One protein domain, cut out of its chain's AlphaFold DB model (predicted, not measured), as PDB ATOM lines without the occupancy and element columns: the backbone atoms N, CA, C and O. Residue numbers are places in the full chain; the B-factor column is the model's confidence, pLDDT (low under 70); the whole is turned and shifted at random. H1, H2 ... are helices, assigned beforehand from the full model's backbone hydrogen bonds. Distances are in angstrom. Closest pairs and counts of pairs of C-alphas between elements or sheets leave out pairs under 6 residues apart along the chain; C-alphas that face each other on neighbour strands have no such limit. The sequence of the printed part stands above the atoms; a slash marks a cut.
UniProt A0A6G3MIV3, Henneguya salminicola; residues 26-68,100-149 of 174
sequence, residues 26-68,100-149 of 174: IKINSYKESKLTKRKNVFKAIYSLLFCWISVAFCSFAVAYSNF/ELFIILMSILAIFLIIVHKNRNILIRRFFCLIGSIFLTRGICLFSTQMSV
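Overview. This is residues 26 to 68 and 100 to 149 of the 174 residues of a protein of Henneguya salminicola (UniProt A0A6G3MIV3). One very long helix, H1, makes the longest axis; H3 packs beside it at a shallow tilt, and H2, joined to H3 by a tight turn, opens away from it as a narrow V on the side away from H1. The first stretch of H1, residues 26 to 40, sticks out free, and so do residues 100 to 109 of H2. The printed part has 93 residues with three named helices, in the order H1, H2, H3, and no named strand; its class is all helix. It is only just loose, close to extended, with a radius of gyration of the C-alphas of 18.4 A and spans of 67 by 27 by 14 A.

Along the chain. Find C-alpha 26 at (3.848, 28.169, 42.999); from there H1, residues 26 to 68, runs 62.8 A to C-alpha 68 at (50.389, -7.441, 65.562). After the cut, H2 holds residues 100 to 116 and measures 24.9 A. H3, residues 120 to 144, runs 35.9 A and ends at C-alpha 144, (36.847, -12.703, 64.559).

Arrangement. Look first at Cys 52 and Gly 132, whose C-alphas, 4.1 A apart, are the closest of H1 and H3. These helices touch and run the same way at a shallow tilt of 25 degrees. H2 and H3 only just touch, with 3 pairs of C-alphas within 8 A, and only at the corner by their tight link; the closest C-alphas are those of Ile 114 and Arg 120, 6.8 A apart. They run opposite ways at a shallow tilt of 22 degrees. H1 and H2 are apart. In H1 and H2 every O i to N i+4 pair is within hydrogen-bond range; in H3, 20 of 21 are.

Size, cuts and confidence. The C-alphas of Ile 26 and Val 149 are the two farthest apart, at 67.7 A. Residues 69 to 99 are not printed, and C-alphas 68 and 100 stand 24.5 A apart across this cut. Look at the B-factor column for pLDDT under 70: you will find it at residues 119, 121 and 145 to 149.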
ATOM      1  N   ILE A  26       3.719  29.556  43.481       75.44
ATOM      2  CA  ILE A  26       3.848  28.169  42.999       75.44
ATOM      3  C   ILE A  26       5.256  27.925  42.436       75.44
ATOM      4  O   ILE A  26       5.892  26.911  42.750       75.44
ATOM      5  N   LYS A  27       5.787  28.860  41.633       76.06
ATOM      6  CA  LYS A  27       7.148  28.753  41.077       76.06
ATOM      7  C   LYS A  27       8.212  28.775  42.173       76.06
ATOM      8  O   LYS A  27       9.135  27.955  42.134       76.06
ATOM      9  N   ILE A  28       8.076  29.656  43.167       80.75
ATOM     10  CA  ILE A  28       9.001  29.743  44.306       80.75
ATOM     11  C   ILE A  28       8.971  28.447  45.123       80.75
ATOM     12  O   ILE A  28      10.031  27.900  45.445       80.75
ATOM     13  N   ASN A  29       7.783  27.907  45.410       81.94
ATOM     14  CA  ASN A  29       7.648  26.691  46.208       81.94
ATOM     15  C   ASN A  29       8.193  25.458  45.461       81.94
ATOM     16  O   ASN A  29       8.980  24.689  46.014       81.94
ATOM     17  N   SER A  30       7.914  25.336  44.158       76.00
ATOM     18  CA  SER A  30       8.468  24.276  43.299       76.00
ATOM     19  C   SER A  30      10.002  24.338  43.197       76.00
ATOM     20  O   SER A  30      10.686  23.307  43.299       76.00
ATOM     21  N   TYR A  31      10.575  25.545  43.086       77.75
ATOM     22  CA  TYR A  31      12.026  25.746  43.116       77.75
ATOM     23  C   TYR A  31      12.622  25.354  44.474       77.75
ATOM     24  O   TYR A  31      13.617  24.618  44.519       77.75
ATOM     25  N   LYS A  32      11.990  25.759  45.579       80.56
ATOM     26  CA  LYS A  32      12.408  25.411  46.944       80.56
ATOM     27  C   LYS A  32      12.379  23.899  47.170       80.56
ATOM     28  O   LYS A  32      13.366  23.347  47.661       80.56
ATOM     29  N   GLU A  33      11.331  23.209  46.726       78.38
ATOM     30  CA  GLU A  33      11.235  21.747  46.789       78.38
ATOM     31  C   GLU A  33      12.299  21.046  45.933       78.38
ATOM     32  O   GLU A  33      12.891  20.048  46.359       78.38
ATOM     33  N   SER A  34      12.603  21.575  44.742       75.62
ATOM     34  CA  SER A  34      13.650  21.020  43.875       75.62
ATOM     35  C   SER A  34      15.047  21.156  44.503       75.62
ATOM     36  O   SER A  34      15.820  20.190  44.532       75.62
ATOM     37  N   LYS A  35      15.351  22.314  45.107       79.00
ATOM     38  CA  LYS A  35      16.592  22.557  45.855       79.00
ATOM     39  C   LYS A  35      16.674  21.705  47.114       79.00
ATOM     40  O   LYS A  35      17.738  21.149  47.390       79.00
ATOM     41  N   LEU A  36      15.578  21.568  47.858       85.12
ATOM     42  CA  LEU A  36      15.522  20.736  49.057       85.12
ATOM     43  C   LEU A  36      15.763  19.263  48.708       85.12
ATOM     44  O   LEU A  36      16.558  18.598  49.365       85.12
ATOM     45  N   THR A  37      15.163  18.774  47.623       81.06
ATOM     46  CA  THR A  37      15.385  17.416  47.109       81.06
ATOM     47  C   THR A  37      16.837  17.210  46.680       81.06
ATOM     48  O   THR A  37      17.448  16.191  47.011       81.06
ATOM     49  N   LYS A  38      17.445  18.195  46.005       79.12
ATOM     50  CA  LYS A  38      18.867  18.154  45.633       79.12
ATOM     51  C   LYS A  38      19.777  18.142  46.868       79.12
ATOM     52  O   LYS A  38      20.684  17.316  46.918       79.12
ATOM     53  N   ARG A  39      19.500  18.961  47.893       81.38
ATOM     54  CA  ARG A  39      20.238  18.954  49.172       81.38
ATOM     55  C   ARG A  39      20.097  17.625  49.911       81.38
ATOM     56  O   ARG A  39      21.112  17.020  50.236       81.38
ATOM     57  N   LYS A  40      18.874  17.114  50.092       83.50
ATOM     58  CA  LYS A  40      18.609  15.797  50.712       83.50
ATOM     59  C   LYS A  40      19.386  14.674  50.013       83.50
ATOM     60  O   LYS A  40      19.905  13.773  50.661       83.50
ATOM     61  N   ASN A  41      19.501  14.740  48.690       80.81
ATOM     62  CA  ASN A  41      20.278  13.791  47.901       80.81
ATOM     63  C   ASN A  41      21.789  13.874  48.155       80.81
ATOM     64  O   ASN A  41      22.440  12.836  48.239       80.81
ATOM     65  N   VAL A  42      22.341  15.076  48.302       82.56
ATOM     66  CA  VAL A  42      23.758  15.255  48.641       82.56
ATOM     67  C   VAL A  42      24.046  14.750  50.057       82.56
ATOM     68  O   VAL A  42      24.985  13.984  50.231       82.56
ATOM     69  N   PHE A  43      23.195  15.058  51.042       87.00
ATOM     70  CA  PHE A  43      23.355  14.540  52.410       87.00
ATOM     71  C   PHE A  43      23.351  13.007  52.471       87.00
ATOM     72  O   PHE A  43      24.194  12.415  53.137       87.00
ATOM     73  N   LYS A  44      22.470  12.347  51.707       84.06
ATOM     74  CA  LYS A  44      22.470  10.879  51.586       84.06
ATOM     75  C   LYS A  44      23.777  10.334  50.998       84.06
ATOM     76  O   LYS A  44      24.218   9.268  51.404       84.06
ATOM     77  N   ALA A  45      24.383  11.045  50.045       85.38
ATOM     78  CA  ALA A  45      25.663  10.647  49.457       85.38
ATOM     79  C   ALA A  45      26.838  10.838  50.434       85.38
ATOM     80  O   ALA A  45      27.715   9.980  50.516       85.38
ATOM     81  N   ILE A  46      26.827  11.925  51.209       89.06
ATOM     82  CA  ILE A  46      27.825  12.179  52.256       89.06
ATOM     83  C   ILE A  46      27.760  11.082  53.323       89.06
ATOM     84  O   ILE A  46      28.791  10.530  53.683       89.06
ATOM     85  N   TYR A  47      26.558  10.698  53.764       89.81
ATOM     86  CA  TYR A  47      26.400   9.614  54.735       89.81
ATOM     87  C   TYR A  47      26.974   8.281  54.225       89.81
ATOM     88  O   TYR A  47      27.721   7.625  54.945       89.81
ATOM     89  N   SER A  48      26.715   7.910  52.962       89.38
ATOM     90  CA  SER A  48      27.308   6.698  52.368       89.38
ATOM     91  C   SER A  48      28.834   6.760  52.247       89.38
ATOM     92  O   SER A  48      29.500   5.740  52.401       89.38
ATOM     93  N   LEU A  49      29.398   7.945  51.995       89.06
ATOM     94  CA  LEU A  49      30.848   8.143  51.949       89.06
ATOM     95  C   LEU A  49      31.475   7.984  53.332       89.06
ATOM     96  O   LEU A  49      32.457   7.264  53.468       89.06
ATOM     97  N   LEU A  50      30.894   8.617  54.354       92.88
ATOM     98  CA  LEU A  50      31.358   8.489  55.735       92.88
ATOM     99  C   LEU A  50      31.302   7.035  56.205       92.88
ATOM    100  O   LEU A  50      32.271   6.550  56.777       92.88
ATOM    101  N   PHE A  51      30.213   6.322  55.895       92.19
ATOM    102  CA  PHE A  51      30.106   4.891  56.174       92.19
ATOM    103  C   PHE A  51      31.249   4.102  55.522       92.19
ATOM    104  O   PHE A  51      31.942   3.358  56.208       92.19
ATOM    105  N   CYS A  52      31.506   4.318  54.228       92.31
ATOM    106  CA  CYS A  52      32.601   3.656  53.519       92.31
ATOM    107  C   CYS A  52      33.968   3.943  54.160       92.31
ATOM    108  O   CYS A  52      34.761   3.023  54.342       92.31
ATOM    109  N   TRP A  53      34.241   5.196  54.531       93.38
ATOM    110  CA  TRP A  53      35.489   5.583  55.195       93.38
ATOM    111  C   TRP A  53      35.662   4.906  56.555       93.38
ATOM    112  O   TRP A  53      36.739   4.389  56.843       93.38
ATOM    113  N   ILE A  54      34.602   4.862  57.364       94.06
ATOM    114  CA  ILE A  54      34.615   4.187  58.667       94.06
ATOM    115  C   ILE A  54      34.868   2.685  58.486       94.06
ATOM    116  O   ILE A  54      35.706   2.123  59.186       94.06
ATOM    117  N   SER A  55      34.207   2.034  57.522       93.62
ATOM    118  CA  SER A  55      34.422   0.610  57.234       93.62
ATOM    119  C   SER A  55      35.848   0.312  56.763       93.62
ATOM    120  O   SER A  55      36.428  -0.687  57.180       93.62
ATOM    121  N   VAL A  56      36.436   1.179  55.930       91.81
ATOM    122  CA  VAL A  56      37.833   1.044  55.486       91.81
ATOM    123  C   VAL A  56      38.796   1.234  56.656       91.81
ATOM    124  O   VAL A  56      39.696   0.418  56.828       91.81
ATOM    125  N   ALA A  57      38.589   2.251  57.495       94.19
ATOM    126  CA  ALA A  57      39.415   2.482  58.678       94.19
ATOM    127  C   ALA A  57      39.363   1.291  59.649       94.19
ATOM    128  O   ALA A  57      40.405   0.832  60.116       94.19
ATOM    129  N   PHE A  58      38.168   0.743  59.892       93.31
ATOM    130  CA  PHE A  58      37.992  -0.457  60.706       93.31
ATOM    131  C   PHE A  58      38.699  -1.675  60.100       93.31
ATOM    132  O   PHE A  58      39.401  -2.388  60.809       93.31
ATOM    133  N   CYS A  59      38.572  -1.899  58.789       91.94
ATOM    134  CA  CYS A  59      39.258  -3.002  58.119       91.94
ATOM    135  C   CYS A  59      40.785  -2.861  58.199       91.94
ATOM    136  O   CYS A  59      41.469  -3.846  58.468       91.94
ATOM    137  N   SER A  60      41.326  -1.655  58.003       92.06
ATOM    138  CA  SER A  60      42.761  -1.388  58.150       92.06
ATOM    139  C   SER A  60      43.241  -1.639  59.579       92.06
ATOM    140  O   SER A  60      44.285  -2.256  59.772       92.06
ATOM    141  N   PHE A  61      42.462  -1.214  60.578       91.81
ATOM    142  CA  PHE A  61      42.751  -1.499  61.981       91.81
ATOM    143  C   PHE A  61      42.731  -3.005  62.273       91.81
ATOM    144  O   PHE A  61      43.665  -3.507  62.888       91.81
ATOM    145  N   ALA A  62      41.725  -3.738  61.787       90.00
ATOM    146  CA  ALA A  62      41.626  -5.185  61.971       90.00
ATOM    147  C   ALA A  62      42.824  -5.929  61.358       90.00
ATOM    148  O   ALA A  62      43.387  -6.799  62.013       90.00
ATOM    149  N   VAL A  63      43.263  -5.545  60.150       86.81
ATOM    150  CA  VAL A  63      44.475  -6.104  59.518       86.81
ATOM    151  C   VAL A  63      45.720  -5.814  60.361       86.81
ATOM    152  O   VAL A  63      46.503  -6.722  60.642       86.81
ATOM    153  N   ALA A  64      45.909  -4.564  60.791       87.88
ATOM    154  CA  ALA A  64      47.055  -4.182  61.615       87.88
ATOM    155  C   ALA A  64      47.072  -4.930  62.956       87.88
ATOM    156  O   ALA A  64      48.118  -5.414  63.378       87.88
ATOM    157  N   TYR A  65      45.908  -5.073  63.590       85.94
ATOM    158  CA  TYR A  65      45.738  -5.822  64.828       85.94
ATOM    159  C   TYR A  65      46.042  -7.313  64.644       85.94
ATOM    160  O   TYR A  65      46.786  -7.879  65.442       85.94
ATOM    161  N   SER A  66      45.549  -7.934  63.566       80.62
ATOM    162  CA  SER A  66      45.861  -9.336  63.263       80.62
ATOM    163  C   SER A  66      47.359  -9.559  63.036       80.62
ATOM    164  O   SER A  66      47.926 -10.473  63.626       80.62
ATOM    165  N   ASN A  67      48.021  -8.670  62.286       78.19
ATOM    166  CA  ASN A  67      49.467  -8.741  62.061       78.19
ATOM    167  C   ASN A  67      50.258  -8.545  63.366       78.19
ATOM    168  O   ASN A  67      51.303  -9.161  63.567       78.19
ATOM    169  N   PHE A  68      49.772  -7.679  64.260       80.50
ATOM    170  CA  PHE A  68      50.389  -7.441  65.562       80.50
ATOM    171  C   PHE A  68      50.303  -8.670  66.472       80.50
ATOM    172  O   PHE A  68      51.319  -9.054  67.046       80.50
ATOM    173  N   GLU A 100      44.005 -12.672  42.882       84.56
ATOM    174  CA  GLU A 100      44.518 -11.503  42.162       84.56
ATOM    175  C   GLU A 100      43.745 -11.259  40.858       84.56
ATOM    176  O   GLU A 100      43.254 -10.153  40.617       84.56
ATOM    177  N   LEU A 101      43.526 -12.312  40.065       91.12
ATOM    178  CA  LEU A 101      42.750 -12.227  38.827       91.12
ATOM    179  C   LEU A 101      41.300 -11.789  39.082       91.12
ATOM    180  O   LEU A 101      40.760 -10.960  38.348       91.12
ATOM    181  N   PHE A 102      40.669 -12.317  40.130       88.69
ATOM    182  CA  PHE A 102      39.288 -11.984  40.470       88.69
ATOM    183  C   PHE A 102      39.141 -10.525  40.919       88.69
ATOM    184  O   PHE A 102      38.192  -9.852  40.514       88.69
ATOM    185  N   ILE A 103      40.099 -10.007  41.696       85.56
ATOM    186  CA  ILE A 103      40.137  -8.593  42.101       85.56
ATOM    187  C   ILE A 103      40.245  -7.692  40.867       85.56
ATOM    188  O   ILE A 103      39.483  -6.728  40.741       85.56
ATOM    189  N   ILE A 104      41.137  -8.025  39.930       91.19
ATOM    190  CA  ILE A 104      41.315  -7.263  38.688       91.19
ATOM    191  C   ILE A 104      40.025  -7.291  37.858       91.19
ATOM    192  O   ILE A 104      39.523  -6.233  37.476       91.19
ATOM    193  N   LEU A 105      39.429  -8.467  37.642       92.88
ATOM    194  CA  LEU A 105      38.190  -8.613  36.872       92.88
ATOM    195  C   LEU A 105      37.040  -7.792  37.474       92.88
ATOM    196  O   LEU A 105      36.359  -7.049  36.763       92.88
ATOM    197  N   MET A 106      36.848  -7.882  38.792       86.50
ATOM    198  CA  MET A 106      35.804  -7.135  39.492       86.50
ATOM    199  C   MET A 106      36.042  -5.623  39.439       86.50
ATOM    200  O   MET A 106      35.087  -4.859  39.282       86.50
ATOM    201  N   SER A 107      37.302  -5.179  39.494       84.75
ATOM    202  CA  SER A 107      37.647  -3.762  39.354       84.75
ATOM    203  C   SER A 107      37.309  -3.210  37.963       84.75
ATOM    204  O   SER A 107      36.718  -2.134  37.852       84.75
ATOM    205  N   ILE A 108      37.582  -3.976  36.901       90.38
ATOM    206  CA  ILE A 108      37.286  -3.588  35.515       90.38
ATOM    207  C   ILE A 108      35.773  -3.498  35.300       90.38
ATOM    208  O   ILE A 108      35.283  -2.503  34.759       90.38
ATOM    209  N   LEU A 109      35.019  -4.494  35.773       87.94
ATOM    210  CA  LEU A 109      33.556  -4.494  35.695       87.94
ATOM    211  C   LEU A 109      32.949  -3.302  36.447       87.94
ATOM    212  O   LEU A 109      32.032  -2.655  35.937       87.94
ATOM    213  N   ALA A 110      33.484  -2.951  37.618       83.56
ATOM    214  CA  ALA A 110      33.035  -1.783  38.370       83.56
ATOM    215  C   ALA A 110      33.264  -0.470  37.599       83.56
ATOM    216  O   ALA A 110      32.347   0.350  37.502       83.56
ATOM    217  N   ILE A 111      34.445  -0.279  37.000       83.94
ATOM    218  CA  ILE A 111      34.765   0.917  36.199       83.94
ATOM    219  C   ILE A 111      33.869   0.993  34.956       83.94
ATOM    220  O   ILE A 111      33.299   2.047  34.665       83.94
ATOM    221  N   PHE A 112      33.677  -0.127  34.259       87.69
ATOM    222  CA  PHE A 112      32.810  -0.205  33.084       87.69
ATOM    223  C   PHE A 112      31.364   0.203  33.409       87.69
ATOM    224  O   PHE A 112      30.774   1.038  32.715       87.69
ATOM    225  N   LEU A 113      30.812  -0.304  34.517       83.88
ATOM    226  CA  LEU A 113      29.469   0.052  34.983       83.88
ATOM    227  C   LEU A 113      29.329   1.546  35.308       83.88
ATOM    228  O   LEU A 113      28.258   2.118  35.099       83.88
ATOM    229  N   ILE A 114      30.388   2.203  35.784       81.44
ATOM    230  CA  ILE A 114      30.378   3.647  36.064       81.44
ATOM    231  C   ILE A 114      30.310   4.468  34.767       81.44
ATOM    232  O   ILE A 114      29.598   5.477  34.722       81.44
ATOM    233  N   ILE A 115      31.006   4.040  33.709       82.94
ATOM    234  CA  ILE A 115      31.075   4.763  32.429       82.94
ATOM    235  C   ILE A 115      29.745   4.677  31.667       82.94
ATOM    236  O   ILE A 115      29.251   5.695  31.176       82.94
ATOM    237  N   VAL A 116      29.135   3.489  31.606       82.94
ATOM    238  CA  VAL A 116      27.926   3.228  30.801       82.94
ATOM    239  C   VAL A 116      26.665   3.877  31.396       82.94
ATOM    240  O   VAL A 116      25.689   4.138  30.687       82.94
ATOM    241  N   HIS A 117      26.641   4.191  32.696       79.94
ATOM    242  CA  HIS A 117      25.392   4.569  33.351       79.94
ATOM    243  C   HIS A 117      25.087   6.080  33.323       79.94
ATOM    244  O   HIS A 117      25.733   6.910  33.966       79.94
ATOM    245  N   LYS A 118      23.987   6.440  32.647       71.81
ATOM    246  CA  LYS A 118      23.473   7.819  32.493       71.81
ATOM    247  C   LYS A 118      23.139   8.532  33.818       71.81
ATOM    248  O   LYS A 118      23.212   9.754  33.889       71.81
ATOM    249  N   ASN A 119      22.809   7.799  34.889       67.88
ATOM    250  CA  ASN A 119      22.466   8.358  36.209       67.88
ATOM    251  C   ASN A 119      23.596   8.163  37.243       67.88
ATOM    252  O   ASN A 119      23.398   7.528  38.285       67.88
ATOM    253  N   ARG A 120      24.770   8.751  36.975       71.31
ATOM    254  CA  ARG A 120      26.011   8.612  37.772       71.31
ATOM    255  C   ARG A 120      25.801   8.791  39.285       71.31
ATOM    256  O   ARG A 120      26.275   7.993  40.084       71.31
ATOM    257  N   ASN A 121      24.983   9.763  39.694       67.06
ATOM    258  CA  ASN A 121      24.787  10.115  41.109       67.06
ATOM    259  C   ASN A 121      24.023   9.084  41.959       67.06
ATOM    260  O   ASN A 121      24.070   9.168  43.186       67.06
ATOM    261  N   ILE A 122      23.257   8.180  41.342       74.88
ATOM    262  CA  ILE A 122      22.525   7.122  42.063       74.88
ATOM    263  C   ILE A 122      23.418   5.893  42.200       74.88
ATOM    264  O   ILE A 122      23.464   5.273  43.261       74.88
ATOM    265  N   LEU A 123      24.165   5.585  41.141       77.75
ATOM    266  CA  LEU A 123      25.065   4.446  41.093       77.75
ATOM    267  C   LEU A 123      26.270   4.625  42.023       77.75
ATOM    268  O   LEU A 123      26.579   3.725  42.794       77.75
ATOM    269  N   ILE A 124      26.874   5.818  42.033       75.75
ATOM    270  CA  ILE A 124      28.005   6.155  42.912       75.75
ATOM    271  C   ILE A 124      27.664   5.899  44.391       75.75
ATOM    272  O   ILE A 124      28.474   5.342  45.124       75.75
ATOM    273  N   ARG A 125      26.437   6.213  44.826       75.88
ATOM    274  CA  ARG A 125      25.995   5.930  46.206       75.88
ATOM    275  C   ARG A 125      25.911   4.436  46.505       75.88
ATOM    276  O   ARG A 125      26.254   4.024  47.605       75.88
ATOM    277  N   ARG A 126      25.464   3.631  45.537       82.75
ATOM    278  CA  ARG A 126      25.390   2.170  45.684       82.75
ATOM    279  C   ARG A 126      26.779   1.553  45.757       82.75
ATOM    280  O   ARG A 126      27.000   0.706  46.611       82.75
ATOM    281  N   PHE A 127      27.709   2.017  44.927       83.00
ATOM    282  CA  PHE A 127      29.087   1.539  44.962       83.00
ATOM    283  C   PHE A 127      29.776   1.845  46.289       83.00
ATOM    284  O   PHE A 127      30.374   0.941  46.857       83.00
ATOM    285  N   PHE A 128      29.639   3.058  46.833       82.56
ATOM    286  CA  PHE A 128      30.238   3.372  48.135       82.56
ATOM    287  C   PHE A 128      29.680   2.510  49.273       82.56
ATOM    288  O   PHE A 128      30.454   2.019  50.089       82.56
ATOM    289  N   CYS A 129      28.366   2.263  49.306       82.62
ATOM    290  CA  CYS A 129      27.788   1.353  50.297       82.62
ATOM    291  C   CYS A 129      28.260  -0.095  50.102       82.62
ATOM    292  O   CYS A 129      28.619  -0.739  51.080       82.62
ATOM    293  N   LEU A 130      28.290  -0.596  48.861       86.44
ATOM    294  CA  LEU A 130      28.744  -1.957  48.552       86.44
ATOM    295  C   LEU A 130      30.207  -2.170  48.948       86.44
ATOM    296  O   LEU A 130      30.524  -3.147  49.618       86.44
ATOM    297  N   ILE A 131      31.081  -1.233  48.574       87.06
ATOM    298  CA  ILE A 131      32.501  -1.262  48.931       87.06
ATOM    299  C   ILE A 131      32.655  -1.228  50.456       87.06
ATOM    300  O   ILE A 131      33.355  -2.072  51.014       87.06
ATOM    301  N   GLY A 132      31.949  -0.321  51.142       87.88
ATOM    302  CA  GLY A 132      31.941  -0.249  52.605       87.88
ATOM    303  C   GLY A 132      31.520  -1.566  53.264       87.88
ATOM    304  O   GLY A 132      32.214  -2.051  54.152       87.88
ATOM    305  N   SER A 133      30.442  -2.199  52.790       90.25
ATOM    306  CA  SER A 133      29.982  -3.493  53.309       90.25
ATOM    307  C   SER A 133      31.000  -4.616  53.102       90.25
ATOM    308  O   SER A 133      31.236  -5.382  54.031       90.25
ATOM    309  N   ILE A 134      31.645  -4.694  51.934       89.31
ATOM    310  CA  ILE A 134      32.680  -5.706  51.659       89.31
ATOM    311  C   ILE A 134      33.869  -5.542  52.617       89.31
ATOM    312  O   ILE A 134      34.325  -6.522  53.209       89.31
ATOM    313  N   PHE A 135      34.351  -4.309  52.812       88.19
ATOM    314  CA  PHE A 135      35.441  -4.032  53.754       88.19
ATOM    315  C   PHE A 135      35.041  -4.294  55.205       88.19
ATOM    316  O   PHE A 135      35.852  -4.806  55.972       88.19
ATOM    317  N   LEU A 136      33.794  -4.000  55.578       89.81
ATOM    318  CA  LEU A 136      33.294  -4.283  56.917       89.81
ATOM    319  C   LEU A 136      33.250  -5.790  57.189       89.81
ATOM    320  O   LEU A 136      33.772  -6.224  58.211       89.81
ATOM    321  N   THR A 137      32.694  -6.593  56.273       86.56
ATOM    322  CA  THR A 137      32.686  -8.060  56.399       86.56
ATOM    323  C   THR A 137      34.107  -8.598  56.525       86.56
ATOM    324  O   THR A 137      34.371  -9.405  57.408       86.56
ATOM    325  N   ARG A 138      35.049  -8.097  55.717       85.81
ATOM    326  CA  ARG A 138      36.460  -8.490  55.803       85.81
ATOM    327  C   ARG A 138      37.075  -8.131  57.157       85.81
ATOM    328  O   ARG A 138      37.744  -8.969  57.748       85.81
ATOM    329  N   GLY A 139      36.831  -6.918  57.651       86.31
ATOM    330  CA  GLY A 139      37.297  -6.473  58.963       86.31
ATOM    331  C   GLY A 139      36.726  -7.319  60.100       86.31
ATOM    332  O   GLY A 139      37.473  -7.729  60.979       86.31
ATOM    333  N   ILE A 140      35.430  -7.645  60.057       88.00
ATOM    334  CA  ILE A 140      34.779  -8.505  61.057       88.00
ATOM    335  C   ILE A 140      35.367  -9.918  61.010       88.00
ATOM    336  O   ILE A 140      35.675 -10.471  62.059       88.00
ATOM    337  N   CYS A 141      35.578 -10.488  59.821       84.88
ATOM    338  CA  CYS A 141      36.225 -11.791  59.676       84.88
ATOM    339  C   CYS A 141      37.682 -11.767  60.154       84.88
ATOM    340  O   CYS A 141      38.102 -12.695  60.810       84.88
ATOM    341  N   LEU A 142      38.461 -10.717  59.902       81.69
ATOM    342  CA  LEU A 142      39.841 -10.630  60.407       81.69
ATOM    343  C   LEU A 142      39.905 -10.407  61.921       81.69
ATOM    344  O   LEU A 142      40.799 -10.920  62.583       81.69
ATOM    345  N   PHE A 143      38.951  -9.658  62.473       80.62
ATOM    346  CA  PHE A 143      38.829  -9.466  63.914       80.62
ATOM    347  C   PHE A 143      38.356 -10.744  64.620       80.62
ATOM    348  O   PHE A 143      38.800 -11.045  65.723       80.62
ATOM    349  N   SER A 144      37.451 -11.496  63.987       79.62
ATOM    350  CA  SER A 144      36.847 -12.703  64.559       79.62
ATOM    351  C   SER A 144      37.620 -13.987  64.262       79.62
ATOM    352  O   SER A 144      37.517 -14.937  65.033       79.62
ATOM    353  N   THR A 145      38.310 -14.078  63.130       68.50
ATOM    354  CA  THR A 145      38.928 -15.305  62.621       68.50
ATOM    355  C   THR A 145      40.443 -15.167  62.702       68.50
ATOM    356  O   THR A 145      41.036 -14.320  62.037       68.50
ATOM    357  N   GLN A 146      41.083 -16.037  63.487       51.44
ATOM    358  CA  GLN A 146      42.531 -16.228  63.449       51.44
ATOM    359  C   GLN A 146      42.912 -16.849  62.099       51.44
ATOM    360  O   GLN A 146      42.881 -18.065  61.934       51.44
ATOM    361  N   MET A 147      43.231 -16.031  61.097       53.06
ATOM    362  CA  MET A 147      43.897 -16.527  59.892       53.06
ATOM    363  C   MET A 147      45.397 -16.622  60.151       53.06
ATOM    364  O   MET A 147      46.173 -15.783  59.716       53.06
ATOM    365  N   SER A 148      45.804 -17.673  60.851       53.53
ATOM    366  CA  SER A 148      47.187 -18.134  60.892       53.53
ATOM    367  C   SER A 148      47.376 -19.185  59.795       53.53
ATOM    368  O   SER A 148      46.748 -20.242  59.799       53.53
ATOM    369  N   VAL A 149      48.121 -18.833  58.745       51.19
ATOM    370  CA  VAL A 149      49.478 -19.330  58.437       51.19
ATOM    371  C   VAL A 149      49.998 -18.442  57.300       51.19
ATOM    372  O   VAL A 149      49.440 -18.485  56.194       51.19
TER     373      VAL A 149